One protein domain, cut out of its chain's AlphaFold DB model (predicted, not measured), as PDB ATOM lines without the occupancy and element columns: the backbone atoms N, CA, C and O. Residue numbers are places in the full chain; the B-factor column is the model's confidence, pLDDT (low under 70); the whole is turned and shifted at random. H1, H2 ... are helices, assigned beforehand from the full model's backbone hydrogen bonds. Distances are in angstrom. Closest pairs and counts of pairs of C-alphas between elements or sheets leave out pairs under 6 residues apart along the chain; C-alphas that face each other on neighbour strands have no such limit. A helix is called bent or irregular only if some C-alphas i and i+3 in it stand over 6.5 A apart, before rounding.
ATOM      1  N   LEU A 139      88.342  90.163 169.416       73.06
ATOM      2  CA  LEU A 139      88.031  88.771 169.750       73.06
ATOM      3  C   LEU A 139      87.277  88.653 171.080       73.06
ATOM      4  O   LEU A 139      86.346  87.856 171.195       73.06
ATOM      5  N   LYS A 140      87.636  89.447 172.092       71.69
ATOM      6  CA  LYS A 140      86.912  89.443 173.371       71.69
ATOM      7  C   LYS A 140      85.455  89.856 173.202       71.69
ATOM      8  O   LYS A 140      84.605  89.280 173.871       71.69
ATOM      9  N   CYS A 141      85.162  90.818 172.327       70.56
ATOM     10  CA  CYS A 141      83.788  91.212 172.024       70.56
ATOM     11  C   CYS A 141      82.986  90.034 171.443       70.56
ATOM     12  O   CYS A 141      81.900  89.733 171.934       70.56
ATOM     13  N   LEU A 142      83.572  89.289 170.501       71.19
ATOM     14  CA  LEU A 142      82.961  88.083 169.930       71.19
ATOM     15  C   LEU A 142      82.710  86.997 170.982       71.19
ATOM     16  O   LEU A 142      81.601  86.480 171.081       71.19
ATOM     17  N   VAL A 143      83.716  86.683 171.804       70.25
ATOM     18  CA  VAL A 143      83.611  85.664 172.866       70.25
ATOM     19  C   VAL A 143      82.544  86.040 173.897       70.25
ATOM     20  O   VAL A 143      81.819  85.179 174.387       70.25
ATOM     21  N   ASN A 144      82.403  87.330 174.190       67.75
ATOM     22  CA  ASN A 144      81.417  87.858 175.127       67.75
ATOM     23  C   ASN A 144      79.970  87.785 174.625       67.75
ATOM     24  O   ASN A 144      79.046  87.875 175.430       67.75
ATOM     25  N   ILE A 145      79.768  87.618 173.320       72.50
ATOM     26  CA  ILE A 145      78.451  87.512 172.689       72.50
ATOM     27  C   ILE A 145      77.998  86.045 172.564       72.50
ATOM     28  O   ILE A 145      76.799  85.778 172.546       72.50
ATOM     29  N   VAL A 146      78.931  85.084 172.599       73.19
ATOM     30  CA  VAL A 146      78.653  83.632 172.615       73.19
ATOM     31  C   VAL A 146      77.567  83.211 173.619       73.19
ATOM     32  O   VAL A 146      76.713  82.420 173.234       73.19
ATOM     33  N   PRO A 147      77.526  83.691 174.878       66.75
ATOM     34  CA  PRO A 147      76.484  83.272 175.818       66.75
ATOM     35  C   PRO A 147      75.080  83.809 175.513       66.75
ATOM     36  O   PRO A 147      74.111  83.283 176.050       66.75
ATOM     37  N   ILE A 148      74.956  84.816 174.648       70.44
ATOM     38  CA  ILE A 148      73.668  85.404 174.255       70.44
ATOM     39  C   ILE A 148      72.968  84.524 173.204       70.44
ATOM     40  O   ILE A 148      71.737  84.480 173.153       70.44
ATOM     41  N   TRP A 149      73.725  83.784 172.387       73.50
ATOM     42  CA  TRP A 149      73.163  82.993 171.283       73.50
ATOM     43  C   TRP A 149      72.262  81.852 171.764       73.50
ATOM     44  O   TRP A 149      71.132  81.766 171.290       73.50
ATOM     45  N   PRO A 150      72.657  81.028 172.750       66.62
ATOM     46  CA  PRO A 150      71.815  79.935 173.223       66.62
ATOM     47  C   PRO A 150      70.515  80.417 173.892       66.62
ATOM     48  O   PRO A 150      69.457  79.813 173.714       66.62
ATOM     49  N   SER A 151      70.553  81.552 174.606       66.94
ATOM     50  CA  SER A 151      69.352  82.181 175.180       66.94
ATOM     51  C   SER A 151      68.390  82.725 174.125       66.94
ATOM     52  O   SER A 151      67.176  82.608 174.300       66.94
ATOM     53  N   ALA A 152      68.910  83.280 173.027       68.56
ATOM     54  CA  ALA A 152      68.096  83.788 171.927       68.56
ATOM     55  C   ALA A 152      67.375  82.648 171.191       68.56
ATOM     56  O   ALA A 152      66.166  82.709 170.995       68.56
ATOM     57  N   ILE A 153      68.102  81.569 170.891       68.75
ATOM     58  CA  ILE A 153      67.601  80.408 170.142       68.75
ATOM     59  C   ILE A 153      66.441  79.717 170.870       68.75
ATOM     60  O   ILE A 153      65.433  79.371 170.260       68.75
ATOM     61  N   ILE A 154      66.552  79.538 172.188       64.69
ATOM     62  CA  ILE A 154      65.501  78.879 172.978       64.69
ATOM     63  C   ILE A 154      64.278  79.782 173.156       64.69
ATOM     64  O   ILE A 154      63.149  79.294 173.132       64.69
ATOM     65  N   SER A 155      64.489  81.094 173.280       64.81
ATOM     66  CA  SER A 155      63.389  82.059 173.386       64.81
ATOM     67  C   SER A 155      62.600  82.179 172.079       64.81
ATOM     68  O   SER A 155      61.391  82.394 172.120       64.81
ATOM     69  N   GLU A 156      63.257  81.995 170.929       63.25
ATOM     70  CA  GLU A 156      62.603  81.977 169.613       63.25
ATOM     71  C   GLU A 156      61.721  80.735 169.395       63.25
ATOM     72  O   GLU A 156      60.739  80.814 168.662       63.25
ATOM     73  N   HIS A 157      62.007  79.607 170.055       63.84
ATOM     74  CA  HIS A 157      61.272  78.350 169.853       63.84
ATOM     75  C   HIS A 157      59.958  78.244 170.639       63.84
ATOM     76  O   HIS A 157      59.019  77.579 170.205       63.84
ATOM     77  N   LEU A 158      59.870  78.896 171.801       62.19
ATOM     78  CA  LEU A 158      58.733  78.743 172.718       62.19
ATOM     79  C   LEU A 158      57.494  79.564 172.341       62.19
ATOM     80  O   LEU A 158      56.421  79.327 172.889       62.19
ATOM     81  N   LEU A 159      57.618  80.522 171.422       52.88
ATOM     82  CA  LEU A 159      56.538  81.453 171.092       52.88
ATOM     83  C   LEU A 159      55.895  81.167 169.729       52.88
ATOM     84  O   LEU A 159      55.431  82.085 169.052       52.88
ATOM     85  N   SER A 160      55.863  79.897 169.325       52.53
ATOM     86  CA  SER A 160      55.167  79.466 168.114       52.53
ATOM     87  C   SER A 160      53.671  79.333 168.386       52.53
ATOM     88  O   SER A 160      53.194  78.313 168.877       52.53
ATOM     89  N   SER A 161      52.934  80.406 168.104       54.06
ATOM     90  CA  SER A 161      51.519  80.391 167.709       54.06
ATOM     91  C   SER A 161      51.126  81.799 167.258       54.06
ATOM     92  O   SER A 161      51.148  82.739 168.051       54.06
ATOM     93  N   CYS A 162      50.794  81.925 165.969       60.22
ATOM     94  CA  CYS A 162      50.284  83.117 165.281       60.22
ATOM     95  C   CYS A 162      51.049  84.435 165.553       60.22
ATOM     96  O   CYS A 162      50.673  85.181 166.457       60.22
ATOM     97  N   ASN A 163      52.084  84.735 164.739       56.72
ATOM     98  CA  ASN A 163      52.569  86.074 164.288       56.72
ATOM     99  C   ASN A 163      54.104  86.124 164.038       56.72
ATOM    100  O   ASN A 163      54.787  87.056 164.477       56.72
ATOM    101  N   ASP A 164      54.659  85.138 163.327       66.44
ATOM    102  CA  ASP A 164      56.109  84.867 163.278       66.44
ATOM    103  C   ASP A 164      56.957  85.966 162.618       66.44
ATOM    104  O   ASP A 164      58.035  86.298 163.107       66.44
ATOM    105  N   PHE A 165      56.475  86.595 161.540       71.75
ATOM    106  CA  PHE A 165      57.333  87.485 160.750       71.75
ATOM    107  C   PHE A 165      57.633  88.817 161.452       71.75
ATOM    108  O   PHE A 165      58.793  89.194 161.608       71.75
ATOM    109  N   SER A 166      56.613  89.547 161.910       75.62
ATOM    110  CA  SER A 166      56.815  90.876 162.512       75.62
ATOM    111  C   SER A 166      57.598  90.814 163.828       75.62
ATOM    112  O   SER A 166      58.406  91.698 164.112       75.62
ATOM    113  N   ARG A 167      57.402  89.748 164.617       72.31
ATOM    114  CA  ARG A 167      58.140  89.517 165.868       72.31
ATOM    115  C   ARG A 167      59.607  89.199 165.606       72.31
ATOM    116  O   ARG A 167      60.468  89.823 166.222       72.31
ATOM    117  N   PHE A 168      59.885  88.310 164.654       74.38
ATOM    118  CA  PHE A 168      61.246  88.003 164.220       74.38
ATOM    119  C   PHE A 168      61.996  89.269 163.775       74.38
ATOM    120  O   PHE A 168      63.111  89.518 164.228       74.38
ATOM    121  N   ASN A 169      61.357  90.139 162.982       78.44
ATOM    122  CA  ASN A 169      61.971  91.397 162.547       78.44
ATOM    123  C   ASN A 169      62.332  92.324 163.723       78.44
ATOM    124  O   ASN A 169      63.431  92.874 163.746       78.44
ATOM    125  N   PHE A 170      61.454  92.484 164.720       81.19
ATOM    126  CA  PHE A 170      61.746  93.321 165.892       81.19
ATOM    127  C   PHE A 170      62.896  92.759 166.745       81.19
ATOM    128  O   PHE A 170      63.765  93.508 167.192       81.19
ATOM    129  N   VAL A 171      62.940  91.437 166.923       77.69
ATOM    130  CA  VAL A 171      64.015  90.748 167.651       77.69
ATOM    131  C   VAL A 171      65.358  90.911 166.930       77.69
ATOM    132  O   VAL A 171      66.349  91.292 167.557       77.69
ATOM    133  N   VAL A 172      65.391  90.725 165.607       78.94
ATOM    134  CA  VAL A 172      66.595  90.943 164.787       78.94
ATOM    135  C   VAL A 172      67.072  92.391 164.876       78.94
ATOM    136  O   VAL A 172      68.272  92.618 165.018       78.94
ATOM    137  N   LEU A 173      66.167  93.374 164.851       84.81
ATOM    138  CA  LEU A 173      66.523  94.788 165.018       84.81
ATOM    139  C   LEU A 173      67.145  95.067 166.394       84.81
ATOM    140  O   LEU A 173      68.170  95.746 166.469       84.81
ATOM    141  N   GLY A 174      66.584  94.499 167.465       83.19
ATOM    142  CA  GLY A 174      67.143  94.612 168.815       83.19
ATOM    143  C   GLY A 174      68.546  94.005 168.924       83.19
ATOM    144  O   GLY A 174      69.449  94.621 169.497       83.19
ATOM    145  N   PHE A 175      68.768  92.838 168.311       77.88
ATOM    146  CA  PHE A 175      70.104  92.247 168.225       77.88
ATOM    147  C   PHE A 175      71.052  93.110 167.396       77.88
ATOM    148  O   PHE A 175      72.144  93.420 167.860       77.88
ATOM    149  N   MET A 176      70.643  93.569 166.217       82.69
ATOM    150  CA  MET A 176      71.455  94.460 165.388       82.69
ATOM    151  C   MET A 176      71.884  95.705 166.175       82.69
ATOM    152  O   MET A 176      73.065  96.046 166.179       82.69
ATOM    153  N   GLU A 177      70.981  96.364 166.903       84.31
ATOM    154  CA  GLU A 177      71.322  97.541 167.711       84.31
ATOM    155  C   GLU A 177      72.318  97.213 168.836       84.31
ATOM    156  O   GLU A 177      73.314  97.922 169.017       84.31
ATOM    157  N   PHE A 178      72.094  96.117 169.564       80.31
ATOM    158  CA  PHE A 178      72.999  95.668 170.620       80.31
ATOM    159  C   PHE A 178      74.405  95.368 170.082       80.31
ATOM    160  O   PHE A 178      75.399  95.809 170.659       80.31
ATOM    161  N   TYR A 179      74.505  94.670 168.949       76.56
ATOM    162  CA  TYR A 179      75.786  94.346 168.319       76.56
ATOM    163  C   TYR A 179      76.484  95.616 167.848       76.56
ATOM    164  O   TYR A 179      77.661  95.817 168.141       76.56
ATOM    165  N   ASN A 180      75.762  96.527 167.200       80.06
ATOM    166  CA  ASN A 180      76.334  97.787 166.736       80.06
ATOM    167  C   ASN A 180      76.870  98.671 167.878       80.06
ATOM    168  O   ASN A 180      77.778  99.468 167.635       80.06
ATOM    169  N   LYS A 181      76.359  98.514 169.110       78.62
ATOM    170  CA  LYS A 181      76.884  99.165 170.325       78.62
ATOM    171  C   LYS A 181      78.105  98.456 170.928       78.62
ATOM    172  O   LYS A 181      78.904  99.109 171.592       78.62
ATOM    173  N   GLN A 182      78.250  97.149 170.717       73.69
ATOM    174  CA  GLN A 182      79.349  96.341 171.263       73.69
ATOM    175  C   GLN A 182      80.569  96.269 170.331       73.69
ATOM    176  O   GLN A 182      81.702  96.147 170.805       73.69
ATOM    177  N   PHE A 183      80.363  96.342 169.012       73.69
ATOM    178  CA  PHE A 183      81.441  96.289 168.024       73.69
ATOM    179  C   PHE A 183      81.980  97.681 167.670       73.69
ATOM    180  O   PHE A 183      81.201  98.623 167.496       73.69
ATOM    181  N   PRO A 184      83.307  97.818 167.490       70.38
ATOM    182  CA  PRO A 184      83.890  99.033 166.937       70.38
ATOM    183  C   PRO A 184      83.422  99.250 165.488       70.38
ATOM    184  O   PRO A 184      83.026  98.313 164.791       70.38
ATOM    185  N   GLU A 185      83.460 100.501 165.030       73.00
ATOM    186  CA  GLU A 185      82.837 100.939 163.772       73.00
ATOM    187  C   GLU A 185      83.286 100.139 162.540       73.00
ATOM    188  O   GLU A 185      82.462  99.794 161.692       73.00
ATOM    189  N   HIS A 186      84.559  99.742 162.482       71.81
ATOM    190  CA  HIS A 186      85.123  98.960 161.378       71.81
ATOM    191  C   HIS A 186      84.700  97.479 161.364       71.81
ATOM    192  O   HIS A 186      84.941  96.792 160.374       71.81
ATOM    193  N   MET A 187      84.056  96.972 162.421       76.00
ATOM    194  CA  MET A 187      83.616  95.571 162.541       76.00
ATOM    195  C   MET A 187      82.100  95.374 162.511       76.00
ATOM    196  O   MET A 187      81.640  94.231 162.544       76.00
ATOM    197  N   ARG A 188      81.309  96.446 162.411       79.38
ATOM    198  CA  ARG A 188      79.838  96.360 162.424       79.38
ATOM    199  C   ARG A 188      79.285  95.397 161.371       79.38
ATOM    200  O   ARG A 188      78.390  94.614 161.666       79.38
ATOM    201  N   SER A 189      79.879  95.389 160.177       83.62
ATOM    202  CA  SER A 189      79.502  94.462 159.099       83.62
ATOM    203  C   SER A 189      79.658  92.991 159.510       83.62
ATOM    204  O   SER A 189      78.742  92.195 159.320       83.62
ATOM    205  N   VAL A 190      80.767  92.644 160.176       81.62
ATOM    206  CA  VAL A 190      81.012  91.285 160.688       81.62
ATOM    207  C   VAL A 190      79.985  90.923 161.764       81.62
ATOM    208  O   VAL A 190      79.434  89.826 161.736       81.62
ATOM    209  N   GLY A 191      79.684  91.857 162.673       77.06
ATOM    210  CA  GLY A 191      78.643  91.685 163.690       77.06
ATOM    211  C   GLY A 191      77.267  91.394 163.083       77.06
ATOM    212  O   GLY A 191      76.600  90.450 163.500       77.06
ATOM    213  N   ASN A 192      76.880  92.136 162.042       81.94
ATOM    214  CA  ASN A 192      75.606  91.942 161.349       81.94
ATOM    215  C   ASN A 192      75.543  90.594 160.607       81.94
ATOM    216  O   ASN A 192      74.516  89.919 160.646       81.94
ATOM    217  N   SER A 193      76.631  90.156 159.965       85.75
ATOM    218  CA  SER A 193      76.682  88.835 159.318       85.75
ATOM    219  C   SER A 193      76.556  87.683 160.319       85.75
ATOM    220  O   SER A 193      75.911  86.677 160.024       85.75
ATOM    221  N   LEU A 194      77.132  87.826 161.517       79.94
ATOM    222  CA  LEU A 194      77.042  86.813 162.572       79.94
ATOM    223  C   LEU A 194      75.612  86.610 163.078       79.94
ATOM    224  O   LEU A 194      75.270  85.495 163.467       79.94
ATOM    225  N   ILE A 195      74.765  87.640 163.028       79.25
ATOM    226  CA  ILE A 195      73.348  87.519 163.396       79.25
ATOM    227  C   ILE A 195      72.640  86.538 162.453       79.25
ATOM    228  O   ILE A 195      72.014  85.590 162.919       79.25
ATOM    229  N   PHE A 196      72.816  86.680 161.137       82.31
ATOM    230  CA  PHE A 196      72.216  85.761 160.157       82.31
ATOM    231  C   PHE A 196      72.781  84.338 160.238       82.31
ATOM    232  O   PHE A 196      72.039  83.365 160.086       82.31
ATOM    233  N   LEU A 197      74.083  84.208 160.514       84.12
ATOM    234  CA  LEU A 197      74.706  82.910 160.771       84.12
ATOM    235  C   LEU A 197      74.063  82.235 161.992       84.12
ATOM    236  O   LEU A 197      73.720  81.058 161.936       84.12
ATOM    237  N   THR A 198      73.863  82.993 163.071       77.38
ATOM    238  CA  THR A 198      73.261  82.497 164.315       77.38
ATOM    239  C   THR A 198      71.830  82.020 164.083       77.38
ATOM    240  O   THR A 198      71.496  80.912 164.496       77.38
ATOM    241  N   VAL A 199      71.019  82.792 163.353       76.88
ATOM    242  CA  VAL A 199      69.649  82.400 162.973       76.88
ATOM    243  C   VAL A 199      69.653  81.119 162.134       76.88
ATOM    244  O   VAL A 199      68.878  80.204 162.395       76.88
ATOM    245  N   SER A 200      70.559  80.998 161.160       83.25
ATOM    246  CA  SER A 200      70.647  79.783 160.336       83.25
ATOM    247  C   SER A 200      71.013  78.556 161.171       83.25
ATOM    248  O   SER A 200      70.371  77.514 161.057       83.25
ATOM    249  N   VAL A 201      72.018  78.673 162.044       82.12
ATOM    250  CA  VAL A 201      72.419  77.587 162.950       82.12
ATOM    251  C   VAL A 201      71.264  77.196 163.871       82.12
ATOM    252  O   VAL A 201      71.033  76.007 164.063       82.12
ATOM    253  N   ALA A 202      70.501  78.162 164.385       77.44
ATOM    254  CA  ALA A 202      69.320  77.916 165.208       77.44
ATOM    255  C   ALA A 202      68.281  77.045 164.486       77.44
ATOM    256  O   ALA A 202      67.814  76.048 165.038       77.44
ATOM    257  N   ILE A 203      67.978  77.383 163.229       77.00
ATOM    258  CA  ILE A 203      67.032  76.642 162.389       77.00
ATOM    259  C   ILE A 203      67.536  75.213 162.142       77.00
ATOM    260  O   ILE A 203      66.772  74.257 162.270       77.00
ATOM    261  N   TYR A 204      68.828  75.035 161.855       83.38
ATOM    262  CA  TYR A 204      69.399  73.697 161.676       83.38
ATOM    263  C   TYR A 204      69.399  72.872 162.964       83.38
ATOM    264  O   TYR A 204      69.082  71.686 162.917       83.38
ATOM    265  N   VAL A 205      69.723  73.477 164.109       80.56
ATOM    266  CA  VAL A 205      69.692  72.802 165.413       80.56
ATOM    267  C   VAL A 205      68.266  72.394 165.772       80.56
ATOM    268  O   VAL A 205      68.064  71.269 166.211       80.56
ATOM    269  N   SER A 206      67.277  73.251 165.520       78.06
ATOM    270  CA  SER A 206      65.857  72.918 165.670       78.06
ATOM    271  C   SER A 206      65.480  71.673 164.861       78.06
ATOM    272  O   SER A 206      64.978  70.692 165.409       78.06
ATOM    273  N   SER A 207      65.781  71.674 163.561       83.31
ATOM    274  CA  SER A 207      65.506  70.530 162.684       83.31
ATOM    275  C   SER A 207      66.267  69.272 163.110       83.31
ATOM    276  O   SER A 207      65.731  68.166 163.033       83.31
ATOM    277  N   LEU A 208      67.498  69.425 163.602       84.25
ATOM    278  CA  LEU A 208      68.299  68.327 164.133       84.25
ATOM    279  C   LEU A 208      67.673  67.741 165.399       84.25
ATOM    280  O   LEU A 208      67.599  66.525 165.509       84.25
ATOM    281  N   VAL A 209      67.200  68.570 166.331       80.81
ATOM    282  CA  VAL A 209      66.517  68.116 167.552       80.81
ATOM    283  C   VAL A 209      65.273  67.313 167.193       80.81
ATOM    284  O   VAL A 209      65.104  66.213 167.708       80.81
ATOM    285  N   VAL A 210      64.443  67.805 166.270       81.06
ATOM    286  CA  VAL A 210      63.255  67.074 165.796       81.06
ATOM    287  C   VAL A 210      63.659  65.746 165.152       81.06
ATOM    288  O   VAL A 210      63.105  64.701 165.486       81.06
ATOM    289  N   THR A 211      64.691  65.754 164.306       82.88
ATOM    290  CA  THR A 211      65.216  64.535 163.671       82.88
ATOM    291  C   THR A 211      65.735  63.537 164.708       82.88
ATOM    292  O   THR A 211      65.421  62.355 164.628       82.88
ATOM    293  N   LEU A 212      66.483  63.995 165.716       82.50
ATOM    294  CA  LEU A 212      66.976  63.164 166.814       82.50
ATOM    295  C   LEU A 212      65.829  62.590 167.644       82.50
ATOM    296  O   LEU A 212      65.892  61.427 168.027       82.50
ATOM    297  N   VAL A 213      64.773  63.368 167.895       82.81
ATOM    298  CA  VAL A 213      63.575  62.881 168.589       82.81
ATOM    299  C   VAL A 213      62.913  61.767 167.783       82.81
ATOM    300  O   VAL A 213      62.652  60.710 168.355       82.81
ATOM    301  N   HIS A 214      62.717  61.941 166.474       78.06
ATOM    302  CA  HIS A 214      62.190  60.876 165.618       78.06
ATOM    303  C   HIS A 214      63.112  59.652 165.593       78.06
ATOM    304  O   HIS A 214      62.645  58.535 165.775       78.06
ATOM    305  N   CYS A 215      64.428  59.829 165.460       76.31
ATOM    306  CA  CYS A 215      65.377  58.713 165.463       76.31
ATOM    307  C   CYS A 215      65.402  57.941 166.790       76.31
ATOM    308  O   CYS A 215      65.471  56.719 166.776       76.31
ATOM    309  N   CYS A 216      65.374  58.634 167.929       75.12
ATOM    310  CA  CYS A 216      65.435  58.004 169.249       75.12
ATOM    311  C   CYS A 216      64.103  57.374 169.666       75.12
ATOM    312  O   CYS A 216      64.091  56.438 170.465       75.12
ATOM    313  N   THR A 217      62.988  57.912 169.171       73.25
ATOM    314  CA  THR A 217      61.647  57.491 169.590       73.25
ATOM    315  C   THR A 217      61.046  56.439 168.673       73.25
ATOM    316  O   THR A 217      60.247  55.628 169.145       73.25
ATOM    317  N   ARG A 218      61.467  56.400 167.402       68.31
ATOM    318  CA  ARG A 218      61.035  55.385 166.447       68.31
ATOM    319  C   ARG A 218      61.590  54.026 166.847       68.31
ATOM    320  O   ARG A 218      62.707  53.658 166.498       68.31
ATOM    321  N   LYS A 219      60.797  53.295 167.624       63.09
ATOM    322  CA  LYS A 219      61.014  51.885 167.936       63.09
ATOM    323  C   LYS A 219      60.428  51.037 166.815       63.09
ATOM    324  O   LYS A 219      59.289  51.259 166.415       63.09
ATOM    325  N   ASP A 220      61.175  50.024 166.386       61.38
ATOM    326  CA  ASP A 220      60.755  49.056 165.361       61.38
ATOM    327  C   ASP A 220      59.515  48.219 165.769       61.38
ATOM    328  O   ASP A 220      58.956  47.489 164.954       61.38
ATOM    329  N   ASP A 221      59.035  48.366 167.011       58.31
ATOM    330  CA  ASP A 221      57.991  47.542 167.638       58.31
ATOM    331  C   ASP A 221      56.540  48.039 167.414       58.31
ATOM    332  O   ASP A 221      55.620  47.614 168.112       58.31
ATOM    333  N   GLY A 222      56.294  48.950 166.465       63.97
ATOM    334  CA  GLY A 222      54.932  49.385 166.097       63.97
ATOM    335  C   GLY A 222      54.249  50.355 167.076       63.97
ATOM    336  O   GLY A 222      53.050  50.609 166.957       63.97
ATOM    337  N   HIS A 223      54.991  50.921 168.030       64.31
ATOM    338  CA  HIS A 223      54.498  52.011 168.871       64.31
ATOM    339  C   HIS A 223      54.569  53.360 168.130       64.31
ATOM    340  O   HIS A 223      55.562  53.619 167.453       64.31
ATOM    341  N   PRO A 224      53.557  54.235 168.268       67.00
ATOM    342  CA  PRO A 224      53.566  55.551 167.633       67.00
ATOM    343  C   PRO A 224      54.663  56.462 168.220       67.00
ATOM    344  O   PRO A 224      54.898  56.455 169.433       67.00
ATOM    345  N   ASP A 225      55.321  57.245 167.355       71.44
ATOM    346  CA  ASP A 225      56.366  58.223 167.710       71.44
ATOM    347  C   ASP A 225      55.869  59.273 168.735       71.44
ATOM    348  O   ASP A 225      54.678  59.462 168.958       71.44
ATOM    349  N   TRP A 226      56.761  60.029 169.386       72.44
ATOM    350  CA  TRP A 226      56.322  61.145 170.250       72.44
ATOM    351  C   TRP A 226      55.662  62.270 169.438       72.44
ATOM    352  O   TRP A 226      54.799  62.968 169.966       72.44
ATOM    353  N   LEU A 227      56.037  62.394 168.160       69.56
ATOM    354  CA  LEU A 227      55.468  63.304 167.166       69.56
ATOM    355  C   LEU A 227      54.759  62.482 166.068       69.56
ATOM    356  O   LEU A 227      55.313  62.241 165.000       69.56
ATOM    357  N   THR A 228      53.554  61.988 166.350       66.06
ATOM    358  CA  THR A 228      52.672  61.336 165.356       66.06
ATOM    359  C   THR A 228      51.702  62.353 164.764       66.06
ATOM    360  O   THR A 228      51.335  63.312 165.444       66.06
ATOM    361  N   ASP A 229      51.240  62.109 163.534       70.50
ATOM    362  CA  ASP A 229      50.181  62.900 162.889       70.50
ATOM    363  C   ASP A 229      48.858  62.879 163.682       70.50
ATOM    364  O   ASP A 229      48.078  63.832 163.631       70.50
ATOM    365  N   ASP A 230      48.611  61.821 164.461       72.62
ATOM    366  CA  ASP A 230      47.531  61.765 165.441       72.62
ATOM    367  C   ASP A 230      48.003  62.327 166.791       72.62
ATOM    368  O   ASP A 230      48.719  61.672 167.561       72.62
ATOM    369  N   ILE A 231      47.586  63.564 167.071       70.31
ATOM    370  CA  ILE A 231      47.900  64.320 168.294       70.31
ATOM    371  C   ILE A 231      47.426  63.574 169.550       70.31
ATOM    372  O   ILE A 231      48.058  63.685 170.597       70.31
ATOM    373  N   ASN A 232      46.344  62.791 169.455       73.75
ATOM    374  CA  ASN A 232      45.794  62.059 170.600       73.75
ATOM    375  C   ASN A 232      46.587  60.783 170.922       73.75
ATOM    376  O   ASN A 232      46.549  60.304 172.054       73.75
ATOM    377  N   ALA A 233      47.297  60.228 169.936       66.00
ATOM    378  CA  ALA A 233      48.173  59.070 170.111       66.00
ATOM    379  C   ALA A 233      49.617  59.473 170.461       66.00
ATOM    380  O   ALA A 233      50.361  58.683 171.051       66.00
ATOM    381  N   GLY A 234      50.017  60.695 170.100       66.56
ATOM    382  CA  GLY A 234      51.348  61.235 170.341       66.56
ATOM    383  C   GLY A 234      51.585  61.636 171.787       66.56
ATOM    384  O   GLY A 234      50.776  62.304 172.426       66.56
ATOM    385  N   LYS A 235      52.753  61.271 172.313       74.00
ATOM    386  CA  LYS A 235      53.180  61.677 173.657       74.00
ATOM    387  C   LYS A 235      53.877  63.035 173.621       74.00
ATOM    388  O   LYS A 235      55.057  63.152 173.962       74.00
ATOM    389  N   LEU A 236      53.122  64.053 173.220       76.06
ATOM    390  CA  LEU A 236      53.593  65.430 173.070       76.06
ATOM    391  C   LEU A 236      54.188  65.991 174.376       76.06
ATOM    392  O   LEU A 236      55.144  66.764 174.345       76.06
ATOM    393  N   ASP A 237      53.697  65.527 175.528       79.25
ATOM    394  CA  ASP A 237      54.211  65.907 176.846       79.25
ATOM    395  C   ASP A 237      55.714  65.616 177.002       79.25
ATOM    396  O   ASP A 237      56.456  66.461 177.498       79.25
ATOM    397  N   TYR A 238      56.207  64.461 176.530       77.00
ATOM    398  CA  TYR A 238      57.638  64.129 176.615       77.00
ATOM    399  C   TYR A 238      58.497  65.024 175.723       77.00
ATOM    400  O   TYR A 238      59.605  65.392 176.115       77.00
ATOM    401  N   PHE A 239      57.981  65.416 174.557       76.56
ATOM    402  CA  PHE A 239      58.652  66.380 173.691       76.56
ATOM    403  C   PHE A 239      58.778  67.747 174.380       76.56
ATOM    404  O   PHE A 239      59.863  68.333 174.399       76.56
ATOM    405  N   TYR A 240      57.722  68.216 175.053       81.31
ATOM    406  CA  TYR A 240      57.790  69.442 175.849       81.31
ATOM    407  C   TYR A 240      58.721  69.325 177.061       81.31
ATOM    408  O   TYR A 240      59.481  70.258 177.322       81.31
ATOM    409  N   PHE A 241      58.746  68.188 177.768       82.25
ATOM    410  CA  PHE A 241      59.721  67.955 178.843       82.25
ATOM    411  C   PHE A 241      61.167  67.954 178.330       82.25
ATOM    412  O   PHE A 241      62.057  68.460 179.014       82.25
ATOM    413  N   LEU A 242      61.413  67.448 177.118       79.81
ATOM    414  CA  LEU A 242      62.726  67.488 176.472       79.81
ATOM    415  C   LEU A 242      63.147  68.928 176.147       79.81
ATOM    416  O   LEU A 242      64.268  69.326 176.472       79.81
ATOM    417  N   ILE A 243      62.240  69.734 175.584       78.88
ATOM    418  CA  ILE A 243      62.475  71.167 175.344       78.88
ATOM    419  C   ILE A 243      62.734  71.900 176.665       78.88
ATOM    420  O   ILE A 243      63.703  72.656 176.765       78.88
ATOM    421  N   ALA A 244      61.932  71.646 177.699       82.19
ATOM    422  CA  ALA A 244      62.108  72.240 179.022       82.19
ATOM    423  C   ALA A 244      63.451  71.845 179.664       82.19
ATOM    424  O   ALA A 244      64.126  72.685 180.265       82.19
ATOM    425  N   GLY A 245      63.882  70.591 179.494       84.81
ATOM    426  CA  GLY A 245      65.183  70.100 179.945       84.81
ATOM    427  C   GLY A 245      66.347  70.815 179.255       84.81
ATOM    428  O   GLY A 245      67.228  71.350 179.929       84.81
ATOM    429  N   MET A 246      66.324  70.909 177.922       78.69
ATOM    430  CA  MET A 246      67.334  71.662 177.163       78.69
ATOM    431  C   MET A 246      67.341  73.152 177.532       78.69
ATOM    432  O   MET A 246      68.411  73.735 177.712       78.69
ATOM    433  N   GLY A 247      66.163  73.758 177.712       78.44
ATOM    434  CA  GLY A 247      66.010  75.138 178.171       78.44
ATOM    435  C   GLY A 247      66.601  75.373 179.563       78.44
ATOM    436  O   GLY A 247      67.283  76.372 179.784       78.44
ATOM    437  N   SER A 248      66.425  74.420 180.480       83.31
ATOM    438  CA  SER A 248      66.992  74.474 181.832       83.31
ATOM    439  C   SER A 248      68.520  74.386 181.813       83.31
ATOM    440  O   SER A 248      69.194  75.187 182.463       83.31
ATOM    441  N   VAL A 249      69.088  73.471 181.020       82.12
ATOM    442  CA  VAL A 249      70.547  73.362 180.825       82.12
ATOM    443  C   VAL A 249      71.114  74.660 180.253       82.12
ATOM    444  O   VAL A 249      72.123  75.172 180.740       82.12
ATOM    445  N   ASN A 250      70.437  75.232 179.260       78.94
ATOM    446  CA  ASN A 250      70.808  76.516 178.690       78.94
ATOM    447  C   ASN A 250      70.737  77.667 179.701       78.94
ATOM    448  O   ASN A 250      71.637  78.498 179.744       78.94
ATOM    449  N   PHE A 251      69.696  77.717 180.531       76.19
ATOM    450  CA  PHE A 251      69.558  78.741 181.563       76.19
ATOM    451  C   PHE A 251      70.688  78.655 182.597       76.19
ATOM    452  O   PHE A 251      71.258  79.678 182.977       76.19
ATOM    453  N   ILE A 252      71.078  77.442 182.998       83.06
ATOM    454  CA  ILE A 252      72.232  77.220 183.881       83.06
ATOM    455  C   ILE A 252      73.523  77.694 183.203       83.06
ATOM    456  O   ILE A 252      74.325  78.394 183.826       83.06
ATOM    457  N   TYR A 253      73.717  77.369 181.921       79.12
ATOM    458  CA  TYR A 253      74.854  77.857 181.139       79.12
ATOM    459  C   TYR A 253      74.873  79.389 181.045       79.12
ATOM    460  O   TYR A 253      75.914  80.008 181.276       79.12
ATOM    461  N   PHE A 254      73.727  80.014 180.771       74.88
ATOM    462  CA  PHE A 254      73.579  81.464 180.724       74.88
ATOM    463  C   PHE A 254      73.907  82.098 182.074       74.88
ATOM    464  O   PHE A 254      74.708  83.022 182.120       74.88
ATOM    465  N   MET A 255      73.363  81.584 183.179       76.19
ATOM    466  CA  MET A 255      73.666  82.063 184.531       76.19
ATOM    467  C   MET A 255      75.154  81.940 184.855       76.19
ATOM    468  O   MET A 255      75.753  82.869 185.401       76.19
ATOM    469  N   PHE A 256      75.781  80.828 184.471       78.31
ATOM    470  CA  PHE A 256      77.219  80.660 184.615       78.31
ATOM    471  C   PHE A 256      77.985  81.713 183.804       78.31
ATOM    472  O   PHE A 256      78.844  82.401 184.353       78.31
ATOM    473  N   ALA A 257      77.646  81.912 182.532       69.69
ATOM    474  CA  ALA A 257      78.302  82.903 181.689       69.69
ATOM    475  C   ALA A 257      78.060  84.346 182.163       69.69
ATOM    476  O   ALA A 257      79.008  85.126 182.241       69.69
ATOM    477  N   ALA A 258      76.831  84.684 182.553       68.81
ATOM    478  CA  ALA A 258      76.436  85.985 183.083       68.81
ATOM    479  C   ALA A 258      77.132  86.288 184.414       68.81
ATOM    480  O   ALA A 258      77.645  87.386 184.603       68.81
ATOM    481  N   SER A 259      77.262  85.301 185.308       68.06
ATOM    482  CA  SER A 259      78.012  85.459 186.563       68.06
ATOM    483  C   SER A 259      79.502  85.737 186.338       68.06
ATOM    484  O   SER A 259      80.167  86.368 187.160       68.06
ATOM    485  N   ARG A 260      80.043  85.288 185.200       64.25
ATOM    486  CA  ARG A 260      81.421  85.555 184.777       64.25
ATOM    487  C   ARG A 260      81.552  86.832 183.944       64.25
ATOM    488  O   ARG A 260      82.675  87.286 183.718       64.25
ATOM    489  N   TYR A 261      80.438  87.434 183.535       61.34
ATOM    490  CA  TYR A 261      80.394  88.623 182.698       61.34
ATOM    491  C   TYR A 261      80.478  89.898 183.556       61.34
ATOM    492  O   TYR A 261      79.482  90.352 184.110       61.34
TER     493      TYR A 261
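AT A GLANCE: This is residues 139 to 261 of the 275 residues of an uncharacterized protein of Acer yangbiense (UniProt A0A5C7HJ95). One very long helix, H4, runs through most of the length of a loose group of helices; H3 folds against its first part to make a V, and H5 runs back from near its other end, spreading away from it, with the short helix H2 in the opening between H4 and H5. H1 lies at the same end as the V, and a loop of residues 218 to 235 makes the opposite end. The printed part has 123 residues with five named helices, in the order H1, H2, H3, H4, H5, and no named strand; the class is all helix. The whole is loose, with a radius of gyration of the C-alphas of 17.8 A, and elongated, spanning 58 by 32 by 20 A.

HOW THE PARTS SIT: H1, residues 139 to 145, and H2, residues 148 to 157, meet only through their tight link. H1 is close but not clearly touching to H3, residues 164 to 182; their closest C-alphas, of Cys 141 and Gln 182, are 6.8 A apart. H1 is also near H4, residues 185 to 217. H2 only just touches H4, with 3 pairs of C-alphas within 8 A; the closest, of Ile 153 and Ala 202, are 5.8 A apart, at a steep tilt of 50 degrees. H2 touches residues 247 to 254 of H5, residues 236 to 260, at a shallow tilt of 21 degrees, opposite ways; the closest C-alphas, of Ile 154 and Gly 247, are 6.4 A apart. H2 and H3 are near each other. Residues 172 to 180 of H3 touch residues 188 to 195 of H4 at a steep tilt of 46 degrees, opposite ways; the closest C-alphas, of Asn 180 and Arg 188, are 5.7 A apart. H4 and H5 are close but not clearly touching, with the C-alphas of Val 213 and Phe 239 closest at 7.9 A. H5 is apart from H1 and from H3. In H1, H2, H3 and H5 every O i to N i+4 pair is within hydrogen-bond range; in H4, 26 of 29 are.

IN THESE COORDINATES: H1 begins at C-alpha 139, (88.031, 88.771, 169.750). H3 measures 27.1 A from first to last C-alpha. H4 measures 48.7 A, from C-alpha 185 at (82.837, 100.939, 163.772) to C-alpha 217; it is irregular, with C-alphas 186 and 189 7.6 A apart. H5 measures 36.3 A and ends at C-alpha 260, (81.421, 85.555, 184.777).

THE WHOLE: The two C-alphas farthest apart, of Glu 185 and Asp 221, are 59.0 A apart. The printed part has no cut. The link from H4 to H5 is long, 18 residues. The mean pLDDT of the printed part is 74.2; 33 residues are under 70, among them residues 150 to 164, 218 to 224 and 257 to 261.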